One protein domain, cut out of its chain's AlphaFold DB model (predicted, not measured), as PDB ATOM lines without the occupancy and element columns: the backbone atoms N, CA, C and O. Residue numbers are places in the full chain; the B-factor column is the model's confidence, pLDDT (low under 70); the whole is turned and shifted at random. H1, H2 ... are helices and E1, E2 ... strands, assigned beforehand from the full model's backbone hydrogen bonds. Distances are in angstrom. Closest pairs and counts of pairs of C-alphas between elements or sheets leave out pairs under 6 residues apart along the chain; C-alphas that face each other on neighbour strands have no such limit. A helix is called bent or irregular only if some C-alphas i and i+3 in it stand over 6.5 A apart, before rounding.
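Overview. This is residues 4 to 185 of the 186 residues of an uncharacterized protein of candidate division Zixibacteria bacterium SM23_73_3 (UniProt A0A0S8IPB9). The model is a long, slender rod in which the strand hairpin E1 and E2 extends one end of the long bent helix H5, while H4 folds back beside its first arm, H5a, and short H2 and H3 pack around its bend. H1 runs lengthwise beside H4, only just touching it with residues 22 to 29 and free along much of its length, and a long loop sticks out with residues 36 to 65. The printed part has 182 residues, with five named helices and then two strands, in the order H1 H2 H3 H4 H5 E1 E2; the two-stranded sheet, E1 - E2, is antiparallel, and the class is mostly helix. The whole is extended, with a radius of gyration of the C-alphas of 26.0 A and spans of 89 by 33 by 31 A.

Along the chain. E1 is residues 167 to 174, 21.9 A long, and E2 is residues 177 to 184, 22.1 A, ending at C-alpha 184 (22.170, 21.782, 35.852). H5, residues 127 to 166, was assigned as one helix by its hydrogen bonds but is bent: C-alphas 146 and 149 are 6.6 A apart. Its arms are H5a, residues 127 to 146, 28.4 A, and H5b, residues 149 to 166, 26.0 A, beginning at C-alpha 149 (3.032, 18.770, 11.881). H4 is residues 97 to 119, 32.9 A; H3 is residues 89 to 94, 8.4 A; H2 is residues 72 to 80, 12.3 A. H1 is residues 4 to 35, 47.3 A, from C-alpha 4 (7.825, 12.221, -29.409).

Arrangement. The hairpin E1 and E2 is antiparallel at 157 degrees, with N 170 and O 181 at 3.0 A and N 183 and O 168 at 2.8 A, within hydrogen-bond range. The arms H5a and H5b stand at a shallow tilt of 34 degrees, only just short of steep. H4 and H5a, a helical hairpin, touch and run opposite ways at a shallow tilt of 21 degrees; their closest C-alphas, Ser 110 and Ala 133, are 4.8 A apart. H5b touches H3 with residues 149 to 155 alone, the closest C-alphas being Ala 94 and Val 152, 4.7 A. The helical hairpin H2 and H3 touches most closely at C-alphas 75 and 90, 4.3 A. H1 and H4 only just touch, with 3 pairs of C-alphas within 8 A, Ala 25 and Ser 98 closest at 7.5 A; H1 and H5a are apart. Every O i to N i+4 pair is within hydrogen-bond range in H2, H3, H5a and H5b, and 27 of 28 in H1 and 18 of 19 in H4.

Size, cuts and confidence. The C-alphas farthest apart, Gly 123 and Asn 175, are 90.7 A apart. The printed part has no cut, and the link H1 to H2 is long, with 36 residues. Mean pLDDT of the printed part is 74.6; 58 residues are under 70, among them residues 21 to 65.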
ATOM      1  N   SER A   4       8.289  12.941 -30.601       68.06
ATOM      2  CA  SER A   4       7.825  12.221 -29.409       68.06
ATOM      3  C   SER A   4       8.967  11.568 -28.618       68.06
ATOM      4  O   SER A   4       9.007  11.685 -27.396       68.06
ATOM      5  N   GLY A   5       9.955  10.975 -29.296       79.00
ATOM      6  CA  GLY A   5      11.132  10.397 -28.637       79.00
ATOM      7  C   GLY A   5      12.006  11.432 -27.919       79.00
ATOM      8  O   GLY A   5      12.548  11.148 -26.856       79.00
ATOM      9  N   LYS A   6      12.106  12.657 -28.456       76.50
ATOM     10  CA  LYS A   6      12.839  13.764 -27.812       76.50
ATOM     11  C   LYS A   6      12.167  14.231 -26.520       76.50
ATOM     12  O   LYS A   6      12.860  14.461 -25.535       76.50
ATOM     13  N   ILE A   7      10.836  14.332 -26.517       70.19
ATOM     14  CA  ILE A   7      10.061  14.743 -25.337       70.19
ATOM     15  C   ILE A   7      10.174  13.684 -24.237       70.19
ATOM     16  O   ILE A   7      10.507  14.021 -23.106       70.19
ATOM     17  N   ALA A   8       9.998  12.402 -24.572       70.75
ATOM     18  CA  ALA A   8      10.128  11.314 -23.603       70.75
ATOM     19  C   ALA A   8      11.528  11.260 -22.964       70.75
ATOM     20  O   ALA A   8      11.652  11.118 -21.748       70.75
ATOM     21  N   ALA A   9      12.585  11.435 -23.766       74.69
ATOM     22  CA  ALA A   9      13.957  11.478 -23.265       74.69
ATOM     23  C   ALA A   9      14.199  12.664 -22.313       74.69
ATOM     24  O   ALA A   9      14.849  12.493 -21.283       74.69
ATOM     25  N   LEU A  10      13.648  13.845 -22.621       74.62
ATOM     26  CA  LEU A  10      13.764  15.028 -21.767       74.62
ATOM     27  C   LEU A  10      13.014  14.841 -20.440       74.62
ATOM     28  O   LEU A  10      13.565  15.132 -19.383       74.62
ATOM     29  N   THR A  11      11.800  14.288 -20.474       70.50
ATOM     30  CA  THR A  11      11.019  13.996 -19.263       70.50
ATOM     31  C   THR A  11      11.740  12.998 -18.357       70.50
ATOM     32  O   THR A  11      11.859  13.234 -17.157       70.50
ATOM     33  N   LEU A  12      12.289  11.911 -18.915       74.19
ATOM     34  CA  LEU A  12      13.062  10.929 -18.146       74.19
ATOM     35  C   LEU A  12      14.342  11.531 -17.553       74.19
ATOM     36  O   LEU A  12      14.710  11.200 -16.425       74.19
ATOM     37  N   LEU A  13      15.003  12.437 -18.279       78.69
ATOM     38  CA  LEU A  13      16.167  13.158 -17.774       78.69
ATOM     39  C   LEU A  13      15.794  14.050 -16.583       78.69
ATOM     40  O   LEU A  13      16.479  14.004 -15.564       78.69
ATOM     41  N   LEU A  14      14.685  14.791 -16.670       71.81
ATOM     42  CA  LEU A  14      14.194  15.639 -15.580       71.81
ATOM     43  C   LEU A  14      13.817  14.817 -14.340       71.81
ATOM     44  O   LEU A  14      14.245  15.158 -13.239       71.81
ATOM     45  N   ILE A  15      13.109  13.694 -14.514       74.12
ATOM     46  CA  ILE A  15      12.780  12.763 -13.418       74.12
ATOM     47  C   ILE A  15      14.060  12.253 -12.745       74.12
ATOM     48  O   ILE A  15      14.162  12.236 -11.516       74.12
ATOM     49  N   ARG A  16      15.075  11.878 -13.532       73.38
ATOM     50  CA  ARG A  16      16.362  11.411 -13.005       73.38
ATOM     51  C   ARG A  16      17.114  12.517 -12.258       73.38
ATOM     52  O   ARG A  16      17.684  12.244 -11.205       73.38
ATOM     53  N   CYS A  17      17.104  13.752 -12.760       67.00
ATOM     54  CA  CYS A  17      17.710  14.905 -12.089       67.00
ATOM     55  C   CYS A  17      17.042  15.197 -10.737       67.00
ATOM     56  O   CYS A  17      17.750  15.405  -9.750       67.00
ATOM     57  N   LEU A  18      15.708  15.133 -10.678       64.38
ATOM     58  CA  LEU A  18      14.923  15.247  -9.443       64.38
ATOM     59  C   LEU A  18      15.281  14.143  -8.438       64.38
ATOM     60  O   LEU A  18      15.516  14.430  -7.264       64.38
ATOM     61  N   TRP A  19      15.402  12.895  -8.895       69.50
ATOM     62  CA  TRP A  19      15.789  11.769  -8.039       69.50
ATOM     63  C   TRP A  19      17.194  11.933  -7.441       69.50
ATOM     64  O   TRP A  19      17.396  11.710  -6.247       69.50
ATOM     65  N   VAL A  20      18.170  12.349  -8.254       70.75
ATOM     66  CA  VAL A  20      19.559  12.566  -7.810       70.75
ATOM     67  C   VAL A  20      19.663  13.738  -6.826       70.75
ATOM     68  O   VAL A  20      20.411  13.651  -5.854       70.75
ATOM     69  N   HIS A  21      18.900  14.815  -7.023       60.91
ATOM     70  CA  HIS A  21      18.881  15.927  -6.067       60.91
ATOM     71  C   HIS A  21      18.216  15.544  -4.740       60.91
ATOM     72  O   HIS A  21      18.741  15.880  -3.680       60.91
ATOM     73  N   SER A  22      17.117  14.785  -4.779       54.91
ATOM     74  CA  SER A  22      16.438  14.304  -3.569       54.91
ATOM     75  C   SER A  22      17.338  13.388  -2.726       54.91
ATOM     76  O   SER A  22      17.440  13.548  -1.508       54.91
ATOM     77  N   SER A  23      18.083  12.476  -3.364       57.56
ATOM     78  CA  SER A  23      19.011  11.590  -2.650       57.56
ATOM     79  C   SER A  23      20.230  12.326  -2.078       57.56
ATOM     80  O   SER A  23      20.676  12.002  -0.976       57.56
ATOM     81  N   SER A  24      20.729  13.356  -2.772       51.44
ATOM     82  CA  SER A  24      21.833  14.205  -2.303       51.44
ATOM     83  C   SER A  24      21.433  15.095  -1.118       51.44
ATOM     84  O   SER A  24      22.173  15.191  -0.133       51.44
ATOM     85  N   ALA A  25      20.228  15.673  -1.150       47.84
ATOM     86  CA  ALA A  25      19.683  16.445  -0.034       47.84
ATOM     87  C   ALA A  25      19.571  15.584   1.237       47.84
ATOM     88  O   ALA A  25      19.958  16.015   2.324       47.84
ATOM     89  N   ASN A  26      19.149  14.327   1.089       49.25
ATOM     90  CA  ASN A  26      19.012  13.391   2.204       49.25
ATOM     91  C   ASN A  26      20.373  12.989   2.825       49.25
ATOM     92  O   ASN A  26      20.461  12.695   4.019       49.25
ATOM     93  N   GLN A  27      21.463  13.014   2.049       52.16
ATOM     94  CA  GLN A  27      22.822  12.774   2.560       52.16
ATOM     95  C   GLN A  27      23.419  13.990   3.283       52.16
ATOM     96  O   GLN A  27      24.075  13.813   4.315       52.16
ATOM     97  N   SER A  28      23.161  15.210   2.799       45.81
ATOM     98  CA  SER A  28      23.652  16.446   3.437       45.81
ATOM     99  C   SER A  28      23.054  16.664   4.828       45.81
ATOM    100  O   SER A  28      23.748  17.107   5.743       45.81
ATOM    101  N   VAL A  29      21.791  16.273   5.033       46.12
ATOM    102  CA  VAL A  29      21.136  16.332   6.351       46.12
ATOM    103  C   VAL A  29      21.839  15.420   7.361       46.12
ATOM    104  O   VAL A  29      22.112  15.840   8.485       46.12
ATOM    105  N   LYS A  30      22.221  14.199   6.964       45.16
ATOM    106  CA  LYS A  30      22.940  13.273   7.858       45.16
ATOM    107  C   LYS A  30      24.337  13.777   8.229       45.16
ATOM    108  O   LYS A  30      24.779  13.572   9.357       45.16
ATOM    109  N   THR A  31      25.021  14.466   7.315       48.31
ATOM    110  CA  THR A  31      26.361  15.019   7.578       48.31
ATOM    111  C   THR A  31      26.324  16.293   8.421       48.31
ATOM    112  O   THR A  31      27.209  16.477   9.252       48.31
ATOM    113  N   PHE A  32      25.308  17.149   8.274       44.22
ATOM    114  CA  PHE A  32      25.159  18.346   9.114       44.22
ATOM    115  C   PHE A  32      24.751  18.014  10.551       44.22
ATOM    116  O   PHE A  32      25.320  18.583  11.482       44.22
ATOM    117  N   VAL A  33      23.843  17.051  10.742       45.38
ATOM    118  CA  VAL A  33      23.464  16.563  12.081       45.38
ATOM    119  C   VAL A  33      24.673  15.955  12.799       45.38
ATOM    120  O   VAL A  33      24.896  16.247  13.966       45.38
ATOM    121  N   SER A  34      25.535  15.227  12.085       45.00
ATOM    122  CA  SER A  34      26.780  14.682  12.648       45.00
ATOM    123  C   SER A  34      27.825  15.748  13.020       45.00
ATOM    124  O   SER A  34      28.659  15.500  13.890       45.00
ATOM    125  N   LYS A  35      27.815  16.929  12.385       43.12
ATOM    126  CA  LYS A  35      28.818  17.988  12.617       43.12
ATOM    127  C   LYS A  35      28.433  18.982  13.717       43.12
ATOM    128  O   LYS A  35      29.296  19.739  14.157       43.12
ATOM    129  N   GLY A  36      27.174  18.979  14.160       41.25
ATOM    130  CA  GLY A  36      26.684  19.826  15.253       41.25
ATOM    131  C   GLY A  36      27.100  19.363  16.655       41.25
ATOM    132  O   GLY A  36      26.989  20.140  17.596       41.25
ATOM    133  N   GLU A  37      27.615  18.139  16.798       46.50
ATOM    134  CA  GLU A  37      27.799  17.481  18.103       46.50
ATOM    135  C   GLU A  37      29.262  17.417  18.588       46.50
ATOM    136  O   GLU A  37      29.560  16.810  19.609       46.50
ATOM    137  N   SER A  38      30.212  18.059  17.896       47.19
ATOM    138  CA  SER A  38      31.625  18.026  18.310       47.19
ATOM    139  C   SER A  38      32.380  19.309  17.965       47.19
ATOM    140  O   SER A  38      33.129  19.395  16.992       47.19
ATOM    141  N   ARG A  39      32.184  20.344  18.784       43.88
ATOM    142  CA  ARG A  39      33.058  21.528  18.826       43.88
ATOM    143  C   ARG A  39      33.354  21.984  20.255       43.88
ATOM    144  O   ARG A  39      33.307  23.174  20.514       43.88
ATOM    145  N   ASN A  40      33.659  21.052  21.165       52.81
ATOM    146  CA  ASN A  40      34.563  21.305  22.305       52.81
ATOM    147  C   ASN A  40      34.905  20.017  23.088       52.81
ATOM    148  O   ASN A  40      34.451  19.836  24.217       52.81
ATOM    149  N   PRO A  41      35.742  19.112  22.553       49.81
ATOM    150  CA  PRO A  41      36.428  18.147  23.394       49.81
ATOM    151  C   PRO A  41      37.659  18.831  24.006       49.81
ATOM    152  O   PRO A  41      38.703  18.941  23.373       49.81
ATOM    153  N   GLY A  42      37.539  19.302  25.246       48.47
ATOM    154  CA  GLY A  42      38.707  19.562  26.089       48.47
ATOM    155  C   GLY A  42      39.214  21.001  26.120       48.47
ATOM    156  O   GLY A  42      40.191  21.356  25.473       48.47
ATOM    157  N   LEU A  43      38.628  21.798  27.010       46.81
ATOM    158  CA  LEU A  43      39.356  22.863  27.702       46.81
ATOM    159  C   LEU A  43      38.721  23.097  29.076       46.81
ATOM    160  O   LEU A  43      38.275  24.184  29.425       46.81
ATOM    161  N   LEU A  44      38.707  22.032  29.888       45.31
ATOM    162  CA  LEU A  44      38.568  22.141  31.340       45.31
ATOM    163  C   LEU A  44      39.864  22.742  31.900       45.31
ATOM    164  O   LEU A  44      40.701  22.059  32.487       45.31
ATOM    165  N   ARG A  45      40.054  24.044  31.678       41.91
ATOM    166  CA  ARG A  45      41.068  24.823  32.379       41.91
ATOM    167  C   ARG A  45      40.517  25.117  33.766       41.91
ATOM    168  O   ARG A  45      39.805  26.098  33.961       41.91
ATOM    169  N   SER A  46      40.834  24.223  34.698       45.72
ATOM    170  CA  SER A  46      40.643  24.404  36.135       45.72
ATOM    171  C   SER A  46      41.197  25.772  36.541       45.72
ATOM    172  O   SER A  46      42.405  25.970  36.642       45.72
ATOM    173  N   SER A  47      40.302  26.746  36.658       44.12
ATOM    174  CA  SER A  47      40.600  28.090  37.129       44.12
ATOM    175  C   SER A  47      39.776  28.246  38.390       44.12
ATOM    176  O   SER A  47      38.594  28.578  38.339       44.12
ATOM    177  N   THR A  48      40.391  27.929  39.525       43.25
ATOM    178  CA  THR A  48      39.902  28.302  40.849       43.25
ATOM    179  C   THR A  48      39.965  29.825  40.938       43.25
ATOM    180  O   THR A  48      40.907  30.394  41.476       43.25
ATOM    181  N   ILE A  49      38.999  30.502  40.317       44.19
ATOM    182  CA  ILE A  49      38.805  31.932  40.500       44.19
ATOM    183  C   ILE A  49      37.955  32.077  41.752       44.19
ATOM    184  O   ILE A  49      36.769  31.754  41.780       44.19
ATOM    185  N   LEU A  50      38.628  32.528  42.802       45.16
ATOM    186  CA  LEU A  50      38.048  33.047  44.023       45.16
ATOM    187  C   LEU A  50      37.238  34.301  43.646       45.16
ATOM    188  O   LEU A  50      37.774  35.403  43.582       45.16
ATOM    189  N   PHE A  51      35.965  34.115  43.286       45.00
ATOM    190  CA  PHE A  51      35.035  35.210  43.030       45.00
ATOM    191  C   PHE A  51      34.483  35.713  44.363       45.00
ATOM    192  O   PHE A  51      33.530  35.176  44.921       45.00
ATOM    193  N   THR A  52      35.117  36.765  44.862       46.41
ATOM    194  CA  THR A  52      34.594  37.691  45.860       46.41
ATOM    195  C   THR A  52      33.273  38.295  45.361       46.41
ATOM    196  O   THR A  52      33.254  39.088  44.425       46.41
ATOM    197  N   GLU A  53      32.160  37.825  45.922       50.12
ATOM    198  CA  GLU A  53      31.002  38.557  46.481       50.12
ATOM    199  C   GLU A  53      30.435  39.858  45.851       50.12
ATOM    200  O   GLU A  53      29.588  40.488  46.471       50.12
ATOM    201  N   GLN A  54      30.796  40.275  44.632       46.44
ATOM    202  CA  GLN A  54      30.353  41.571  44.074       46.44
ATOM    203  C   GLN A  54      29.591  41.478  42.740       46.44
ATOM    204  O   GLN A  54      29.631  42.392  41.917       46.44
ATOM    205  N   LYS A  55      28.877  40.371  42.494       47.28
ATOM    206  CA  LYS A  55      28.041  40.222  41.286       47.28
ATOM    207  C   LYS A  55      26.760  39.406  41.503       47.28
ATOM    208  O   LYS A  55      26.347  38.660  40.619       47.28
ATOM    209  N   ALA A  56      26.131  39.534  42.670       49.12
ATOM    210  CA  ALA A  56      24.844  38.890  42.946       49.12
ATOM    211  C   ALA A  56      23.657  39.606  42.261       49.12
ATOM    212  O   ALA A  56      22.694  38.949  41.870       49.12
ATOM    213  N   ASP A  57      23.761  40.910  41.988       46.78
ATOM    214  CA  ASP A  57      22.600  41.698  41.538       46.78
ATOM    215  C   ASP A  57      22.372  41.706  40.016       46.78
ATOM    216  O   ASP A  57      21.307  42.098  39.547       46.78
ATOM    217  N   SER A  58      23.323  41.215  39.207       49.75
ATOM    218  CA  SER A  58      23.162  41.146  37.740       49.75
ATOM    219  C   SER A  58      22.843  39.746  37.196       49.75
ATOM    220  O   SER A  58      22.685  39.587  35.987       49.75
ATOM    221  N   VAL A  59      22.781  38.719  38.052       51.44
ATOM    222  CA  VAL A  59      22.504  37.323  37.643       51.44
ATOM    223  C   VAL A  59      21.016  36.973  37.782       51.44
ATOM    224  O   VAL A  59      20.516  36.127  37.046       51.44
ATOM    225  N   ALA A  60      20.264  37.696  38.619       51.47
ATOM    226  CA  ALA A  60      18.827  37.485  38.807       51.47
ATOM    227  C   ALA A  60      17.942  37.927  37.613       51.47
ATOM    228  O   ALA A  60      16.748  37.642  37.603       51.47
ATOM    229  N   ALA A  61      18.498  38.599  36.594       50.69
ATOM    230  CA  ALA A  61      17.720  39.201  35.500       50.69
ATOM    231  C   ALA A  61      17.702  38.405  34.177       50.69
ATOM    232  O   ALA A  61      17.004  38.794  33.242       50.69
ATOM    233  N   ARG A  62      18.428  37.286  34.066       53.66
ATOM    234  CA  ARG A  62      18.276  36.348  32.939       53.66
ATOM    235  C   ARG A  62      17.626  35.074  33.445       53.66
ATOM    236  O   ARG A  62      18.287  34.052  33.594       53.66
ATOM    237  N   ALA A  63      16.319  35.141  33.694       57.84
ATOM    238  CA  ALA A  63      15.524  33.922  33.701       57.84
ATOM    239  C   ALA A  63      15.840  33.176  32.389       57.84
ATOM    240  O   ALA A  63      15.743  33.797  31.322       57.84
ATOM    241  N   PRO A  64      16.304  31.917  32.440       60.03
ATOM    242  CA  PRO A  64      16.629  31.174  31.235       60.03
ATOM    243  C   PRO A  64      15.376  31.161  30.367       60.03
ATOM    244  O   PRO A  64      14.307  30.753  30.824       60.03
ATOM    245  N   HIS A  65      15.483  31.691  29.146       65.75
ATOM    246  CA  HIS A  65      14.395  31.621  28.183       65.75
ATOM    247  C   HIS A  65      14.083  30.144  27.979       65.75
ATOM    248  O   HIS A  65      14.839  29.438  27.316       65.75
ATOM    249  N   SER A  66      12.992  29.672  28.585       71.81
ATOM    250  CA  SER A  66      12.529  28.315  28.366       71.81
ATOM    251  C   SER A  66      12.285  28.163  26.864       71.81
ATOM    252  O   SER A  66      11.571  28.986  26.272       71.81
ATOM    253  N   PRO A  67      12.927  27.187  26.201       78.94
ATOM    254  CA  PRO A  67      12.767  27.012  24.771       78.94
ATOM    255  C   PRO A  67      11.282  26.805  24.468       78.94
ATOM    256  O   PRO A  67      10.598  25.967  25.061       78.94
ATOM    257  N   LYS A  68      10.755  27.659  23.589       87.75
ATOM    258  CA  LYS A  68       9.322  27.747  23.325       87.75
ATOM    259  C   LYS A  68       8.923  26.597  22.404       87.75
ATOM    260  O   LYS A  68       9.342  26.564  21.248       87.75
ATOM    261  N   LEU A  69       8.110  25.668  22.907       93.06
ATOM    262  CA  LEU A  69       7.557  24.592  22.087       93.06
ATOM    263  C   LEU A  69       6.680  25.174  20.977       93.06
ATOM    264  O   LEU A  69       5.919  26.124  21.182       93.06
ATOM    265  N   LYS A  70       6.798  24.592  19.789       94.56
ATOM    266  CA  LYS A  70       6.069  25.006  18.591       94.56
ATOM    267  C   LYS A  70       4.752  24.241  18.476       94.56
ATOM    268  O   LYS A  70       4.650  23.099  18.917       94.56
ATOM    269  N   SER A  71       3.734  24.854  17.880       96.06
ATOM    270  CA  SER A  71       2.407  24.242  17.742       96.06
ATOM    271  C   SER A  71       2.294  23.465  16.423       96.06
ATOM    272  O   SER A  71       2.427  24.077  15.360       96.06
ATOM    273  N   PRO A  72       2.001  22.147  16.443       94.38
ATOM    274  CA  PRO A  72       1.742  21.389  15.220       94.38
ATOM    275  C   PRO A  72       0.576  21.968  14.415       94.38
ATOM    276  O   PRO A  72       0.644  22.021  13.194       94.38
ATOM    277  N   THR A  73      -0.458  22.479  15.094       93.75
ATOM    278  CA  THR A  73      -1.612  23.125  14.456       93.75
ATOM    279  C   THR A  73      -1.194  24.370  13.680       93.75
ATOM    280  O   THR A  73      -1.660  24.572  12.565       93.75
ATOM    281  N   THR A  74      -0.285  25.187  14.224       93.44
ATOM    282  CA  THR A  74       0.252  26.348  13.496       93.44
ATOM    283  C   THR A  74       1.005  25.903  12.247       93.44
ATOM    284  O   THR A  74       0.785  26.477  11.188       93.44
ATOM    285  N   ALA A  75       1.821  24.849  12.335       91.62
ATOM    286  CA  ALA A  75       2.507  24.271  11.176       91.62
ATOM    287  C   ALA A  75       1.520  23.805  10.094       91.62
ATOM    288  O   ALA A  75       1.710  24.106   8.922       91.62
ATOM    289  N   THR A  76       0.444  23.118  10.490       89.88
ATOM    290  CA  THR A  76      -0.604  22.672   9.566       89.88
ATOM    291  C   THR A  76      -1.332  23.847   8.924       89.88
ATOM    292  O   THR A  76      -1.528  23.833   7.719       89.88
ATOM    293  N   ILE A  77      -1.698  24.885   9.684       90.62
ATOM    294  CA  ILE A  77      -2.337  26.088   9.122       90.62
ATOM    295  C   ILE A  77      -1.413  26.745   8.093       90.62
ATOM    296  O   ILE A  77      -1.866  27.107   7.012       90.62
ATOM    297  N   LEU A  78      -0.117  26.846   8.402       89.94
ATOM    298  CA  LEU A  78       0.885  27.382   7.482       89.94
ATOM    299  C   LEU A  78       1.058  26.521   6.222       89.94
ATOM    300  O   LEU A  78       1.316  27.080   5.165       89.94
ATOM    301  N   ALA A  79       0.885  25.200   6.318       87.56
ATOM    302  CA  ALA A  79       0.941  24.277   5.180       87.56
ATOM    303  C   ALA A  79      -0.377  24.204   4.377       87.56
ATOM    304  O   ALA A  79      -0.374  23.838   3.205       87.56
ATOM    305  N   ILE A  80      -1.520  24.550   4.986       85.81
ATOM    306  CA  ILE A  80      -2.819  24.572   4.299       85.81
ATOM    307  C   ILE A  80      -2.867  25.693   3.276       85.81
ATOM    308  O   ILE A  80      -3.436  25.465   2.218       85.81
ATOM    309  N   PHE A  81      -2.332  26.883   3.577       80.56
ATOM    310  CA  PHE A  81      -2.398  28.013   2.652       80.56
ATOM    311  C   PHE A  81      -1.605  27.694   1.379       80.56
ATOM    312  O   PHE A  81      -0.376  27.788   1.390       80.56
ATOM    313  N   PRO A  82      -2.287  27.343   0.271       64.56
ATOM    314  CA  PRO A  82      -1.617  27.049  -0.974       64.56
ATOM    315  C   PRO A  82      -1.285  28.401  -1.586       64.56
ATOM    316  O   PRO A  82      -2.156  29.109  -2.092       64.56
ATOM    317  N   GLY A  83      -0.034  28.810  -1.483       57.50
ATOM    318  CA  GLY A  83       0.435  30.000  -2.160       57.50
ATOM    319  C   GLY A  83       1.632  29.628  -2.996       57.50
ATOM    320  O   GLY A  83       2.578  29.077  -2.453       57.50
ATOM    321  N   VAL A  84       1.591  30.050  -4.261       56.47
ATOM    322  CA  VAL A  84       2.627  29.999  -5.319       56.47
ATOM    323  C   VAL A  84       4.037  30.441  -4.846       56.47
ATOM    324  O   VAL A  84       5.007  30.354  -5.590       56.47
ATOM    325  N   ALA A  85       4.156  30.964  -3.621       61.72
ATOM    326  CA  ALA A  85       5.375  31.498  -3.024       61.72
ATOM    327  C   ALA A  85       5.645  31.019  -1.581       61.72
ATOM    328  O   ALA A  85       6.571  31.531  -0.951       61.72
ATOM    329  N   ILE A  86       4.830  30.120  -1.016       77.00
ATOM    330  CA  ILE A  86       4.872  29.787   0.419       77.00
ATOM    331  C   ILE A  86       4.740  28.286   0.731       77.00
ATOM    332  O   ILE A  86       4.529  27.932   1.895       77.00
ATOM    333  N   HIS A  87       4.967  27.381  -0.236       82.50
ATOM    334  CA  HIS A  87       5.197  25.977   0.128       82.50
ATOM    335  C   HIS A  87       6.382  25.822   1.076       82.50
ATOM    336  O   HIS A  87       7.421  26.472   0.939       82.50
ATOM    337  N   GLY A  88       6.241  24.900   2.026       83.94
ATOM    338  CA  GLY A  88       7.275  24.593   3.000       83.94
ATOM    339  C   GLY A  88       7.286  25.537   4.200       83.94
ATOM    340  O   GLY A  88       8.142  25.373   5.069       83.94
ATOM    341  N   LEU A  89       6.345  26.485   4.327       90.00
ATOM    342  CA  LEU A  89       6.228  27.326   5.528       90.00
ATOM    343  C   LEU A  89       6.051  26.504   6.806       90.00
ATOM    344  O   LEU A  89       6.601  26.867   7.845       90.00
ATOM    345  N   GLY A  90       5.311  25.394   6.744       89.38
ATOM    346  CA  GLY A  90       5.179  24.475   7.871       89.38
ATOM    347  C   GLY A  90       6.532  23.887   8.291       89.38
ATOM    348  O   GLY A  90       6.853  23.839   9.482       89.38
ATOM    349  N   HIS A  91       7.375  23.535   7.317       90.19
ATOM    350  CA  HIS A  91       8.740  23.064   7.553       90.19
ATOM    351  C   HIS A  91       9.690  24.170   8.036       90.19
ATOM    352  O   HIS A  91      10.459  23.926   8.968       90.19
ATOM    353  N   PHE A  92       9.614  25.389   7.490       93.00
ATOM    354  CA  PHE A  92      10.364  26.540   8.012       93.00
ATOM    355  C   PHE A  92       9.970  26.843   9.455       93.00
ATOM    356  O   PHE A  92      10.827  27.030  10.317       93.00
ATOM    357  N   TYR A  93       8.672  26.801   9.757       92.94
ATOM    358  CA  TYR A  93       8.185  26.947  11.119       92.94
ATOM    359  C   TYR A  93       8.769  25.864  12.027       92.94
ATOM    360  O   TYR A  93       9.240  26.184  13.115       92.94
ATOM    361  N   ALA A  94       8.851  24.608  11.579       91.44
ATOM    362  CA  ALA A  94       9.502  23.528  12.321       91.44
ATOM    363  C   ALA A  94      11.032  23.690  12.476       91.44
ATOM    364  O   ALA A  94      11.621  23.038  13.335       91.44
ATOM    365  N   GLY A  95      11.683  24.588  11.727       91.69
ATOM    366  CA  GLY A  95      13.148  24.698  11.651       91.69
ATOM    367  C   GLY A  95      13.789  23.595  10.800       91.69
ATOM    368  O   GLY A  95      14.951  23.252  10.994       91.69
ATOM    369  N   ALA A  96      13.013  22.993   9.897       90.88
ATOM    370  CA  ALA A  96      13.447  21.965   8.959       90.88
ATOM    371  C   ALA A  96      13.792  22.592   7.596       90.88
ATOM    372  O   ALA A  96      13.237  22.207   6.564       90.88
ATOM    373  N   ASP A  97      14.707  23.566   7.596       92.25
ATOM    374  CA  ASP A  97      14.971  24.460   6.459       92.25
ATOM    375  C   ASP A  97      15.306  23.706   5.168       92.25
ATOM    376  O   ASP A  97      14.813  24.050   4.099       92.25
ATOM    377  N   SER A  98      16.090  22.628   5.247       90.62
ATOM    378  CA  SER A  98      16.442  21.821   4.071       90.62
ATOM    379  C   SER A  98      15.220  21.193   3.395       90.62
ATOM    380  O   SER A  98      15.159  21.131   2.169       90.62
ATOM    381  N   SER A  99      14.247  20.733   4.188       88.50
ATOM    382  CA  SER A  99      12.992  20.172   3.676       88.50
ATOM    383  C   SER A  99      12.128  21.269   3.067       88.50
ATOM    384  O   SER A  99      11.584  21.090   1.980       88.50
ATOM    385  N   ALA A 100      12.066  22.427   3.730       89.50
ATOM    386  CA  ALA A 100      11.317  23.582   3.254       89.50
ATOM    387  C   ALA A 100      11.832  24.077   1.890       89.50
ATOM    388  O   ALA A 100      11.055  24.223   0.950       89.50
ATOM    389  N   TRP A 101      13.153  24.227   1.736       90.44
ATOM    390  CA  TRP A 101      13.779  24.583   0.457       90.44
ATOM    391  C   TRP A 101      13.551  23.531  -0.631       90.44
ATOM    392  O   TRP A 101      13.336  23.887  -1.789       90.44
ATOM    393  N   GLY A 102      13.575  22.244  -0.274       89.88
ATOM    394  CA  GLY A 102      13.268  21.159  -1.206       89.88
ATOM    395  C   GLY A 102      11.841  21.245  -1.752       89.88
ATOM    396  O   GLY A 102      11.641  21.125  -2.960       89.88
ATOM    397  N   MET A 103      10.861  21.508  -0.885       88.94
ATOM    398  CA  MET A 103       9.462  21.686  -1.289       88.94
ATOM    399  C   MET A 103       9.267  22.930  -2.157       88.94
ATOM    400  O   MET A 103       8.646  22.836  -3.215       88.94
ATOM    401  N   LEU A 104       9.881  24.056  -1.782       89.19
ATOM    402  CA  LEU A 104       9.837  25.289  -2.571       89.19
ATOM    403  C   LEU A 104      10.453  25.107  -3.971       89.19
ATOM    404  O   LEU A 104       9.942  25.634  -4.957       89.19
ATOM    405  N   ALA A 105      11.533  24.329  -4.090       89.62
ATOM    406  CA  ALA A 105      12.141  24.028  -5.384       89.62
ATOM    407  C   ALA A 105      11.212  23.195  -6.284       89.62
ATOM    408  O   ALA A 105      11.095  23.477  -7.478       89.62
ATOM    409  N   VAL A 106      10.532  22.188  -5.724       88.06
ATOM    410  CA  VAL A 106       9.547  21.373  -6.459       88.06
ATOM    411  C   VAL A 106       8.365  22.229  -6.912       88.06
ATOM    412  O   VAL A 106       7.959  22.133  -8.072       88.06
ATOM    413  N   GLU A 107       7.867  23.110  -6.043       86.56
ATOM    414  CA  GLU A 107       6.846  24.096  -6.393       86.56
ATOM    415  C   GLU A 107       7.307  24.964  -7.570       86.56
ATOM    416  O   GLU A 107       6.638  25.000  -8.604       86.56
ATOM    417  N   GLY A 108       8.480  25.596  -7.466       87.88
ATOM    418  CA  GLY A 108       9.015  26.470  -8.509       87.88
ATOM    419  C   GLY A 108       9.173  25.767  -9.860       87.88
ATOM    420  O   GLY A 108       8.815  26.329 -10.895       87.88
ATOM    421  N   ILE A 109       9.630  24.510  -9.867       88.50
ATOM    422  CA  ILE A 109       9.720  23.693 -11.087       88.50
ATOM    423  C   ILE A 109       8.326  23.410 -11.656       88.50
ATOM    424  O   ILE A 109       8.120  23.556 -12.861       88.50
ATOM    425  N   SER A 110       7.366  23.018 -10.816       86.31
ATOM    426  CA  SER A 110       6.000  22.726 -11.264       86.31
ATOM    427  C   SER A 110       5.339  23.956 -11.895       86.31
ATOM    428  O   SER A 110       4.816  23.876 -13.007       86.31
ATOM    429  N   LEU A 111       5.468  25.121 -11.260       86.19
ATOM    430  CA  LEU A 111       4.941  26.389 -11.754       86.19
ATOM    431  C   LEU A 111       5.635  26.831 -13.039       86.19
ATOM    432  O   LEU A 111       4.967  27.303 -13.955       86.19
ATOM    433  N   ALA A 112       6.953  26.642 -13.144       87.19
ATOM    434  CA  ALA A 112       7.688  26.927 -14.368       87.19
ATOM    435  C   ALA A 112       7.206  26.048 -15.530       87.19
ATOM    436  O   ALA A 112       7.031  26.553 -16.633       87.19
ATOM    437  N   ILE A 113       6.938  24.756 -15.301       85.94
ATOM    438  CA  ILE A 113       6.406  23.856 -16.337       85.94
ATOM    439  C   ILE A 113       5.000  24.289 -16.762       85.94
ATOM    440  O   ILE A 113       4.732  24.365 -17.961       85.94
ATOM    441  N   VAL A 114       4.121  24.607 -15.807       83.62
ATOM    442  CA  VAL A 114       2.775  25.126 -16.101       83.62
ATOM    443  C   VAL A 114       2.871  26.431 -16.895       83.62
ATOM    444  O   VAL A 114       2.265  26.548 -17.957       83.62
ATOM    445  N   GLY A 115       3.681  27.384 -16.429       84.25
ATOM    446  CA  GLY A 115       3.894  28.684 -17.062       84.25
ATOM    447  C   GLY A 115       4.467  28.576 -18.477       84.25
ATOM    448  O   GLY A 115       3.954  29.205 -19.397       84.25
ATOM    449  N   LEU A 116       5.477  27.726 -18.682       82.44
ATOM    450  CA  LEU A 116       6.032  27.437 -20.008       82.44
ATOM    451  C   LEU A 116       5.006  26.753 -20.918       82.44
ATOM    452  O   LEU A 116       4.990  27.022 -22.116       82.44
ATOM    453  N   GLY A 117       4.131  25.912 -20.361       79.62
ATOM    454  CA  GLY A 117       3.022  25.292 -21.086       79.62
ATOM    455  C   GLY A 117       2.081  26.315 -21.728       79.62
ATOM    456  O   GLY A 117       1.643  26.096 -22.854       79.62
ATOM    457  N   PHE A 118       1.846  27.460 -21.074       78.56
ATOM    458  CA  PHE A 118       1.051  28.563 -21.632       78.56
ATOM    459  C   PHE A 118       1.741  29.320 -22.778       78.56
ATOM    460  O   PHE A 118       1.064  29.997 -23.548       78.56
ATOM    461  N   LEU A 119       3.069  29.221 -22.910       80.19
ATOM    462  CA  LEU A 119       3.834  29.881 -23.978       80.19
ATOM    463  C   LEU A 119       3.952  29.029 -25.250       80.19
ATOM    464  O   LEU A 119       4.347  29.540 -26.298       80.19
ATOM    465  N   ILE A 120       3.632  27.735 -25.178       77.81
ATOM    466  CA  ILE A 120       3.654  26.839 -26.337       77.81
ATOM    467  C   ILE A 120       2.279  26.914 -27.018       77.81
ATOM    468  O   ILE A 120       1.269  26.695 -26.350       77.81
ATOM    469  N   PRO A 121       2.201  27.197 -28.334       73.62
ATOM    470  CA  PRO A 121       0.925  27.266 -29.038       73.62
ATOM    471  C   PRO A 121       0.148  25.957 -28.860       73.62
ATOM    472  O   PRO A 121       0.693  24.870 -29.064       73.62
ATOM    473  N   PHE A 122      -1.114  26.090 -28.445       65.81
ATOM    474  CA  PHE A 122      -2.002  24.996 -28.059       65.81
ATOM    475  C   PHE A 122      -2.113  23.936 -29.163       65.81
ATOM    476  O   PHE A 122      -2.842  24.093 -30.137       65.81
ATOM    477  N   GLY A 123      -1.380  22.840 -28.994       70.38
ATOM    478  CA  GLY A 123      -1.642  21.570 -29.661       70.38
ATOM    479  C   GLY A 123      -2.154  20.553 -28.647       70.38
ATOM    480  O   GLY A 123      -1.969  20.730 -27.442       70.38
ATOM    481  N   GLU A 124      -2.714  19.441 -29.126       71.81
ATOM    482  CA  GLU A 124      -3.208  18.335 -28.287       71.81
ATOM    483  C   GLU A 124      -2.149  17.742 -27.336       71.81
ATOM    484  O   GLU A 124      -2.473  16.925 -26.501       71.81
ATOM    485  N   LEU A 125      -0.873  18.127 -27.397       76.12
ATOM    486  CA  LEU A 125       0.151  17.642 -26.462       76.12
ATOM    487  C   LEU A 125       0.489  18.629 -25.334       76.12
ATOM    488  O   LEU A 125       1.187  18.248 -24.396       76.12
ATOM    489  N   ALA A 126      -0.002  19.874 -25.381       74.25
ATOM    490  CA  ALA A 126       0.316  20.903 -24.384       74.25
ATOM    491  C   ALA A 126      -0.349  20.648 -23.016       74.25
ATOM    492  O   ALA A 126       0.168  21.087 -21.989       74.25
ATOM    493  N   TYR A 127      -1.450  19.887 -22.976       79.38
ATOM    494  CA  TYR A 127      -2.125  19.553 -21.718       79.38
ATOM    495  C   TYR A 127      -1.357  18.521 -20.884       79.38
ATOM    496  O   TYR A 127      -1.518  18.499 -19.668       79.38
ATOM    497  N   ILE A 128      -0.518  17.672 -21.499       82.62
ATOM    498  CA  ILE A 128       0.190  16.600 -20.779       82.62
ATOM    499  C   ILE A 128       1.199  17.189 -19.775       82.62
ATOM    500  O   ILE A 128       1.104  16.846 -18.596       82.62
ATOM    501  N   PRO A 129       2.120  18.101 -20.160       82.69
ATOM    502  CA  PRO A 129       3.029  18.735 -19.203       82.69
ATOM    503  C   PRO A 129       2.301  19.530 -18.119       82.69
ATOM    504  O   PRO A 129       2.679  19.438 -16.954       82.69
ATOM    505  N   ALA A 130       1.241  20.261 -18.482       82.94
ATOM    506  CA  ALA A 130       0.436  21.016 -17.525       82.94
ATOM    507  C   ALA A 130      -0.242  20.090 -16.504       82.94
ATOM    508  O   ALA A 130      -0.171  20.340 -15.306       82.94
ATOM    509  N   PHE A 131      -0.826  18.975 -16.954       85.69
ATOM    510  CA  PHE A 131      -1.425  17.969 -16.079       85.69
ATOM    511  C   PHE A 131      -0.389  17.325 -15.151       85.69
ATOM    512  O   PHE A 131      -0.608  17.249 -13.944       85.69
ATOM    513  N   CYS A 132       0.765  16.912 -15.685       86.94
ATOM    514  CA  CYS A 132       1.852  16.355 -14.880       86.94
ATOM    515  C   CYS A 132       2.368  17.353 -13.836       86.94
ATOM    516  O   CYS A 132       2.631  16.962 -12.702       86.94
ATOM    517  N   ALA A 133       2.500  18.629 -14.196       87.88
ATOM    518  CA  ALA A 133       2.953  19.665 -13.281       87.88
ATOM    519  C   ALA A 133       1.911  19.985 -12.200       87.88
ATOM    520  O   ALA A 133       2.276  20.092 -11.033       87.88
ATOM    521  N   SER A 134       0.623  20.030 -12.551       85.19
ATOM    522  CA  SER A 134      -0.471  20.150 -11.579       85.19
ATOM    523  C   SER A 134      -0.499  18.972 -10.605       85.19
ATOM    524  O   SER A 134      -0.657  19.176  -9.405       85.19
ATOM    525  N   LEU A 135      -0.295  17.740 -11.086       89.50
ATOM    526  CA  LEU A 135      -0.182  16.570 -10.213       89.50
ATOM    527  C   LEU A 135       1.037  16.659  -9.293       89.50
ATOM    528  O   LEU A 135       0.911  16.388  -8.102       89.50
ATOM    529  N   LEU A 136       2.199  17.057  -9.818       87.94
ATOM    530  CA  LEU A 136       3.413  17.236  -9.020       87.94
ATOM    531  C   LEU A 136       3.188  18.268  -7.909       87.94
ATOM    532  O   LEU A 136       3.516  17.999  -6.754       87.94
ATOM    533  N   PHE A 137       2.574  19.402  -8.253       88.81
ATOM    534  CA  PHE A 137       2.206  20.450  -7.308       88.81
ATOM    535  C   PHE A 137       1.277  19.906  -6.216       88.81
ATOM    536  O   PHE A 137       1.613  19.990  -5.037       88.81
ATOM    537  N   LEU A 138       0.163  19.264  -6.591       88.81
ATOM    538  CA  LEU A 138      -0.819  18.729  -5.642       88.81
ATOM    539  C   LEU A 138      -0.226  17.672  -4.705       88.81
ATOM    540  O   LEU A 138      -0.510  17.689  -3.509       88.81
ATOM    541  N   VAL A 139       0.610  16.767  -5.221       90.12
ATOM    542  CA  VAL A 139       1.273  15.747  -4.393       90.12
ATOM    543  C   VAL A 139       2.270  16.389  -3.432       90.12
ATOM    544  O   VAL A 139       2.303  16.013  -2.261       90.12
ATOM    545  N   SER A 140       3.060  17.365  -3.890       88.81
ATOM    546  CA  SER A 140       3.998  18.079  -3.018       88.81
ATOM    547  C   SER A 140       3.284  18.881  -1.926       88.81
ATOM    548  O   SER A 140       3.721  18.862  -0.778       88.81
ATOM    549  N   TRP A 141       2.136  19.476  -2.254       89.19
ATOM    550  CA  TRP A 141       1.304  20.214  -1.308       89.19
ATOM    551  C   TRP A 141       0.687  19.321  -0.248       89.19
ATOM    552  O   TRP A 141       0.784  19.585   0.950       89.19
ATOM    553  N   TRP A 142       0.118  18.201  -0.685       90.31
ATOM    554  CA  TRP A 142      -0.397  17.193   0.226       90.31
ATOM    555  C   TRP A 142       0.694  16.668   1.167       90.31
ATOM    556  O   TRP A 142       0.456  16.488   2.361       90.31
ATOM    557  N   ALA A 143       1.906  16.453   0.646       89.50
ATOM    558  CA  ALA A 143       3.043  16.040   1.456       89.50
ATOM    559  C   ALA A 143       3.424  17.098   2.506       89.50
ATOM    560  O   ALA A 143       3.637  16.727   3.656       89.50
ATOM    561  N   ASP A 144       3.452  18.390   2.160       89.00
ATOM    562  CA  ASP A 144       3.708  19.482   3.118       89.00
ATOM    563  C   ASP A 144       2.671  19.483   4.252       89.00
ATOM    564  O   ASP A 144       3.025  19.478   5.432       89.00
ATOM    565  N   MET A 145       1.381  19.354   3.920       90.38
ATOM    566  CA  MET A 145       0.303  19.287   4.915       90.38
ATOM    567  C   MET A 145       0.461  18.128   5.911       90.38
ATOM    568  O   MET A 145       0.149  18.289   7.094       90.38
ATOM    569  N   MET A 146       0.937  16.970   5.445       92.56
ATOM    570  CA  MET A 146       1.118  15.780   6.282       92.56
ATOM    571  C   MET A 146       2.418  15.818   7.088       92.56
ATOM    572  O   MET A 146       2.429  15.437   8.259       92.56
ATOM    573  N   LEU A 147       3.506  16.308   6.493       92.56
ATOM    574  CA  LEU A 147       4.847  16.239   7.076       92.56
ATOM    575  C   LEU A 147       5.188  17.446   7.961       92.56
ATOM    576  O   LEU A 147       5.956  17.301   8.914       92.56
ATOM    577  N   ALA A 148       4.595  18.619   7.729       93.44
ATOM    578  CA  ALA A 148       4.790  19.802   8.567       93.44
ATOM    579  C   ALA A 148       4.474  19.582  10.065       93.44
ATOM    580  O   ALA A 148       5.314  19.922  10.909       93.44
ATOM    581  N   PRO A 149       3.314  19.010  10.465       93.62
ATOM    582  CA  PRO A 149       3.032  18.770  11.881       93.62
ATOM    583  C   PRO A 149       3.976  17.730  12.499       93.62
ATOM    584  O   PRO A 149       4.315  17.839  13.678       93.62
ATOM    585  N   GLU A 150       4.420  16.736  11.726       93.81
ATOM    586  CA  GLU A 150       5.404  15.747  12.178       93.81
ATOM    587  C   GLU A 150       6.775  16.384  12.413       93.81
ATOM    588  O   GLU A 150       7.387  16.146  13.455       93.81
ATOM    589  N   ALA A 151       7.212  17.277  11.521       93.62
ATOM    590  CA  ALA A 151       8.446  18.035  11.687       93.62
ATOM    591  C   ALA A 151       8.430  18.880  12.973       93.62
ATOM    592  O   ALA A 151       9.436  18.949  13.681       93.62
ATOM    593  N   VAL A 152       7.284  19.469  13.335       96.19
ATOM    594  CA  VAL A 152       7.137  20.190  14.612       96.19
ATOM    595  C   VAL A 152       7.198  19.255  15.817       96.19
ATOM    596  O   VAL A 152       7.846  19.590  16.810       96.19
ATOM    597  N   LYS A 153       6.554  18.082  15.760       95.81
ATOM    598  CA  LYS A 153       6.632  17.087  16.845       95.81
ATOM    599  C   LYS A 153       8.074  16.641  17.079       95.81
ATOM    600  O   LYS A 153       8.515  16.591  18.224       95.81
ATOM    601  N   GLU A 154       8.808  16.381  16.004       94.12
ATOM    602  CA  GLU A 154      10.217  15.997  16.052       94.12
ATOM    603  C   GLU A 154      11.101  17.128  16.599       94.12
ATOM    604  O   GLU A 154      11.944  16.894  17.463       94.12
ATOM    605  N   HIS A 155      10.866  18.376  16.182       94.00
ATOM    606  CA  HIS A 155      11.553  19.542  16.743       94.00
ATOM    607  C   HIS A 155      11.314  19.678  18.254       94.00
ATOM    608  O   HIS A 155      12.262  19.791  19.029       94.00
ATOM    609  N   ASN A 156      10.054  19.610  18.688       94.94
ATOM    610  CA  ASN A 156       9.688  19.694  20.100       94.94
ATOM    611  C   ASN A 156      10.300  18.553  20.919       94.94
ATOM    612  O   ASN A 156      10.749  18.778  22.040       94.94
ATOM    613  N   LYS A 157      10.353  17.339  20.362       94.31
ATOM    614  CA  LYS A 157      11.006  16.193  20.999       94.31
ATOM    615  C   LYS A 157      12.487  16.474  21.261       94.31
ATOM    616  O   LYS A 157      12.931  16.281  22.388       94.31
ATOM    617  N   ARG A 158      13.221  17.003  20.276       91.12
ATOM    618  CA  ARG A 158      14.643  17.370  20.434       91.12
ATOM    619  C   ARG A 158      14.849  18.447  21.488       91.12
ATOM    620  O   ARG A 158      15.753  18.326  22.304       91.12
ATOM    621  N   VAL A 159      13.985  19.461  21.513       90.56
ATOM    622  CA  VAL A 159      14.014  20.512  22.542       90.56
ATOM    623  C   VAL A 159      13.825  19.917  23.942       90.56
ATOM    624  O   VAL A 159      14.558  20.261  24.865       90.56
ATOM    625  N   LEU A 160      12.882  18.986  24.109       88.88
ATOM    626  CA  LEU A 160      12.651  18.313  25.392       88.88
ATOM    627  C   LEU A 160      13.812  17.386  25.789       88.88
ATOM    628  O   LEU A 160      14.135  17.277  26.968       88.88
ATOM    629  N   GLU A 161      14.442  16.705  24.833       87.88
ATOM    630  CA  GLU A 161      15.624  15.867  25.077       87.88
ATOM    631  C   GLU A 161      16.848  16.706  25.472       87.88
ATOM    632  O   GLU A 161      17.571  16.338  26.401       87.88
ATOM    633  N   GLN A 162      17.035  17.873  24.852       86.38
ATOM    634  CA  GLN A 162      18.048  18.853  25.254       86.38
ATOM    635  C   GLN A 162      17.809  19.345  26.686       86.38
ATOM    636  O   GLN A 162      18.720  19.325  27.505       86.38
ATOM    637  N   GLN A 163      16.561  19.649  27.051       82.75
ATOM    638  CA  GLN A 163      16.238  20.009  28.436       82.75
ATOM    639  C   GLN A 163      16.508  18.870  29.426       82.75
ATOM    640  O   GLN A 163      17.010  19.108  30.518       82.75
ATOM    641  N   LYS A 164      16.197  17.617  29.070       80.19
ATOM    642  CA  LYS A 164      16.485  16.467  29.943       80.19
ATOM    643  C   LYS A 164      17.981  16.245  30.142       80.19
ATOM    644  O   LYS A 164      18.379  15.834  31.223       80.19
ATOM    645  N   THR A 165      18.790  16.482  29.111       72.62
ATOM    646  CA  THR A 165      20.250  16.325  29.191       72.62
ATOM    647  C   THR A 165      20.916  17.448  29.982       72.62
ATOM    648  O   THR A 165      21.925  17.194  30.637       72.62
ATOM    649  N   GLU A 166      20.321  18.642  30.023       68.56
ATOM    650  CA  GLU A 166      20.756  19.717  30.922       68.56
ATOM    651  C   GLU A 166      20.530  19.378  32.404       68.56
ATOM    652  O   GLU A 166      21.322  19.789  33.244       68.56
ATOM    653  N   PHE A 167      19.521  18.582  32.768       67.12
ATOM    654  CA  PHE A 167      19.339  18.121  34.152       67.12
ATOM    655  C   PHE A 167      19.992  16.752  34.367       67.12
ATOM    656  O   PHE A 167      19.345  15.704  34.346       67.12
ATOM    657  N   GLY A 168      21.304  16.759  34.600       66.88
ATOM    658  CA  GLY A 168      22.059  15.563  34.954       66.88
ATOM    659  C   GLY A 168      21.845  15.173  36.416       66.88
ATOM    660  O   GLY A 168      22.038  15.977  37.328       66.88
ATOM    661  N   PHE A 169      21.505  13.912  36.667       73.25
ATOM    662  CA  PHE A 169      21.507  13.357  38.018       73.25
ATOM    663  C   PHE A 169      22.863  12.720  38.299       73.25
ATOM    664  O   PHE A 169      23.215  11.704  37.702       73.25
ATOM    665  N   GLN A 170      23.634  13.319  39.204       74.94
ATOM    666  CA  GLN A 170      24.874  12.723  39.684       74.94
ATOM    667  C   GLN A 170      24.635  12.073  41.043       74.94
ATOM    668  O   GLN A 170      24.277  12.736  42.018       74.94
ATOM    669  N   PHE A 171      24.860  10.764  41.095       79.06
ATOM    670  CA  PHE A 171      24.938  10.008  42.337       79.06
ATOM    671  C   PHE A 171      26.400   9.961  42.777       79.06
ATOM    672  O   PHE A 171      27.279   9.619  41.986       79.06
ATOM    673  N   HIS A 172      26.673  10.318  44.029       80.62
ATOM    674  CA  HIS A 172      28.008  10.209  44.609       80.62
ATOM    675  C   HIS A 172      27.926   9.453  45.931       80.62
ATOM    676  O   HIS A 172      27.158   9.832  46.816       80.62
ATOM    677  N   GLN A 173      28.719   8.393  46.065       86.44
ATOM    678  CA  GLN A 173      28.817   7.609  47.292       86.44
ATOM    679  C   GLN A 173      30.099   8.006  48.028       86.44
ATOM    680  O   GLN A 173      31.194   7.891  47.476       86.44
ATOM    681  N   ARG A 174      29.977   8.496  49.266       87.94
ATOM    682  CA  ARG A 174      31.119   8.878  50.112       87.94
ATOM    683  C   ARG A 174      30.891   8.357  51.529       87.94
ATOM    684  O   ARG A 174      29.908   8.737  52.150       87.94
ATOM    685  N   ASN A 175      31.811   7.532  52.036       87.56
ATOM    686  CA  ASN A 175      31.782   6.972  53.399       87.56
ATOM    687  C   ASN A 175      30.415   6.359  53.769       87.56
ATOM    688  O   ASN A 175      29.780   6.799  54.724       87.56
ATOM    689  N   ASP A 176      29.933   5.413  52.960       90.25
ATOM    690  CA  ASP A 176      28.629   4.743  53.119       90.25
ATOM    691  C   ASP A 176      27.384   5.647  53.064       90.25
ATOM    692  O   ASP A 176      26.261   5.168  53.215       90.25
ATOM    693  N   GLN A 177      27.536   6.938  52.752       85.06
ATOM    694  CA  GLN A 177      26.413   7.824  52.459       85.06
ATOM    695  C   GLN A 177      26.192   7.952  50.951       85.06
ATOM    696  O   GLN A 177      27.107   8.273  50.186       85.06
ATOM    697  N   MET A 178      24.947   7.718  50.532       80.25
ATOM    698  CA  MET A 178      24.467   7.964  49.173       80.25
ATOM    699  C   MET A 178      23.997   9.416  49.058       80.25
ATOM    700  O   MET A 178      22.986   9.796  49.645       80.25
ATOM    701  N   GLY A 179      24.736  10.231  48.306       82.81
ATOM    702  CA  GLY A 179      24.359  11.598  47.964       82.81
ATOM    703  C   GLY A 179      23.773  11.673  46.558       82.81
ATOM    704  O   GLY A 179      24.290  11.064  45.620       82.81
ATOM    705  N   PHE A 180      22.713  12.461  46.402       80.69
ATOM    706  CA  PHE A 180      22.128  12.793  45.109       80.69
ATOM    707  C   PHE A 180      22.278  14.292  44.855       80.69
ATOM    708  O   PHE A 180      21.923  15.111  45.703       80.69
ATOM    709  N   ARG A 181      22.805  14.655  43.685       80.88
ATOM    710  CA  ARG A 181      22.898  16.040  43.228       80.88
ATOM    711  C   ARG A 181      22.220  16.169  41.869       80.88
ATOM    712  O   ARG A 181      22.590  15.482  40.919       80.88
ATOM    713  N   VAL A 182      21.280  17.104  41.774       76.50
ATOM    714  CA  VAL A 182      20.803  17.618  40.486       76.50
ATOM    715  C   VAL A 182      21.850  18.605  39.991       76.50
ATOM    716  O   VAL A 182      22.102  19.624  40.635       76.50
ATOM    717  N   VAL A 183      22.517  18.274  38.893       76.31
ATOM    718  CA  VAL A 183      23.470  19.154  38.224       76.31
ATOM    719  C   VAL A 183      22.749  19.747  37.029       76.31
ATOM    720  O   VAL A 183      22.378  19.024  36.111       76.31
ATOM    721  N   ALA A 184      22.534  21.058  37.056       71.00
ATOM    722  CA  ALA A 184      22.170  21.782  35.852       71.00
ATOM    723  C   ALA A 184      23.447  21.968  35.015       71.00
ATOM    724  O   ALA A 184      24.431  22.536  35.495       71.00
ATOM    725  N   GLY A 185      23.463  21.405  33.809       62.09
ATOM    726  CA  GLY A 185      24.476  21.642  32.794       62.09
ATOM    727  C   GLY A 185      24.274  23.047  32.246       62.09
ATOM    728  O   GLY A 185      23.341  23.271  31.482       62.09
TER     729      GLY A 185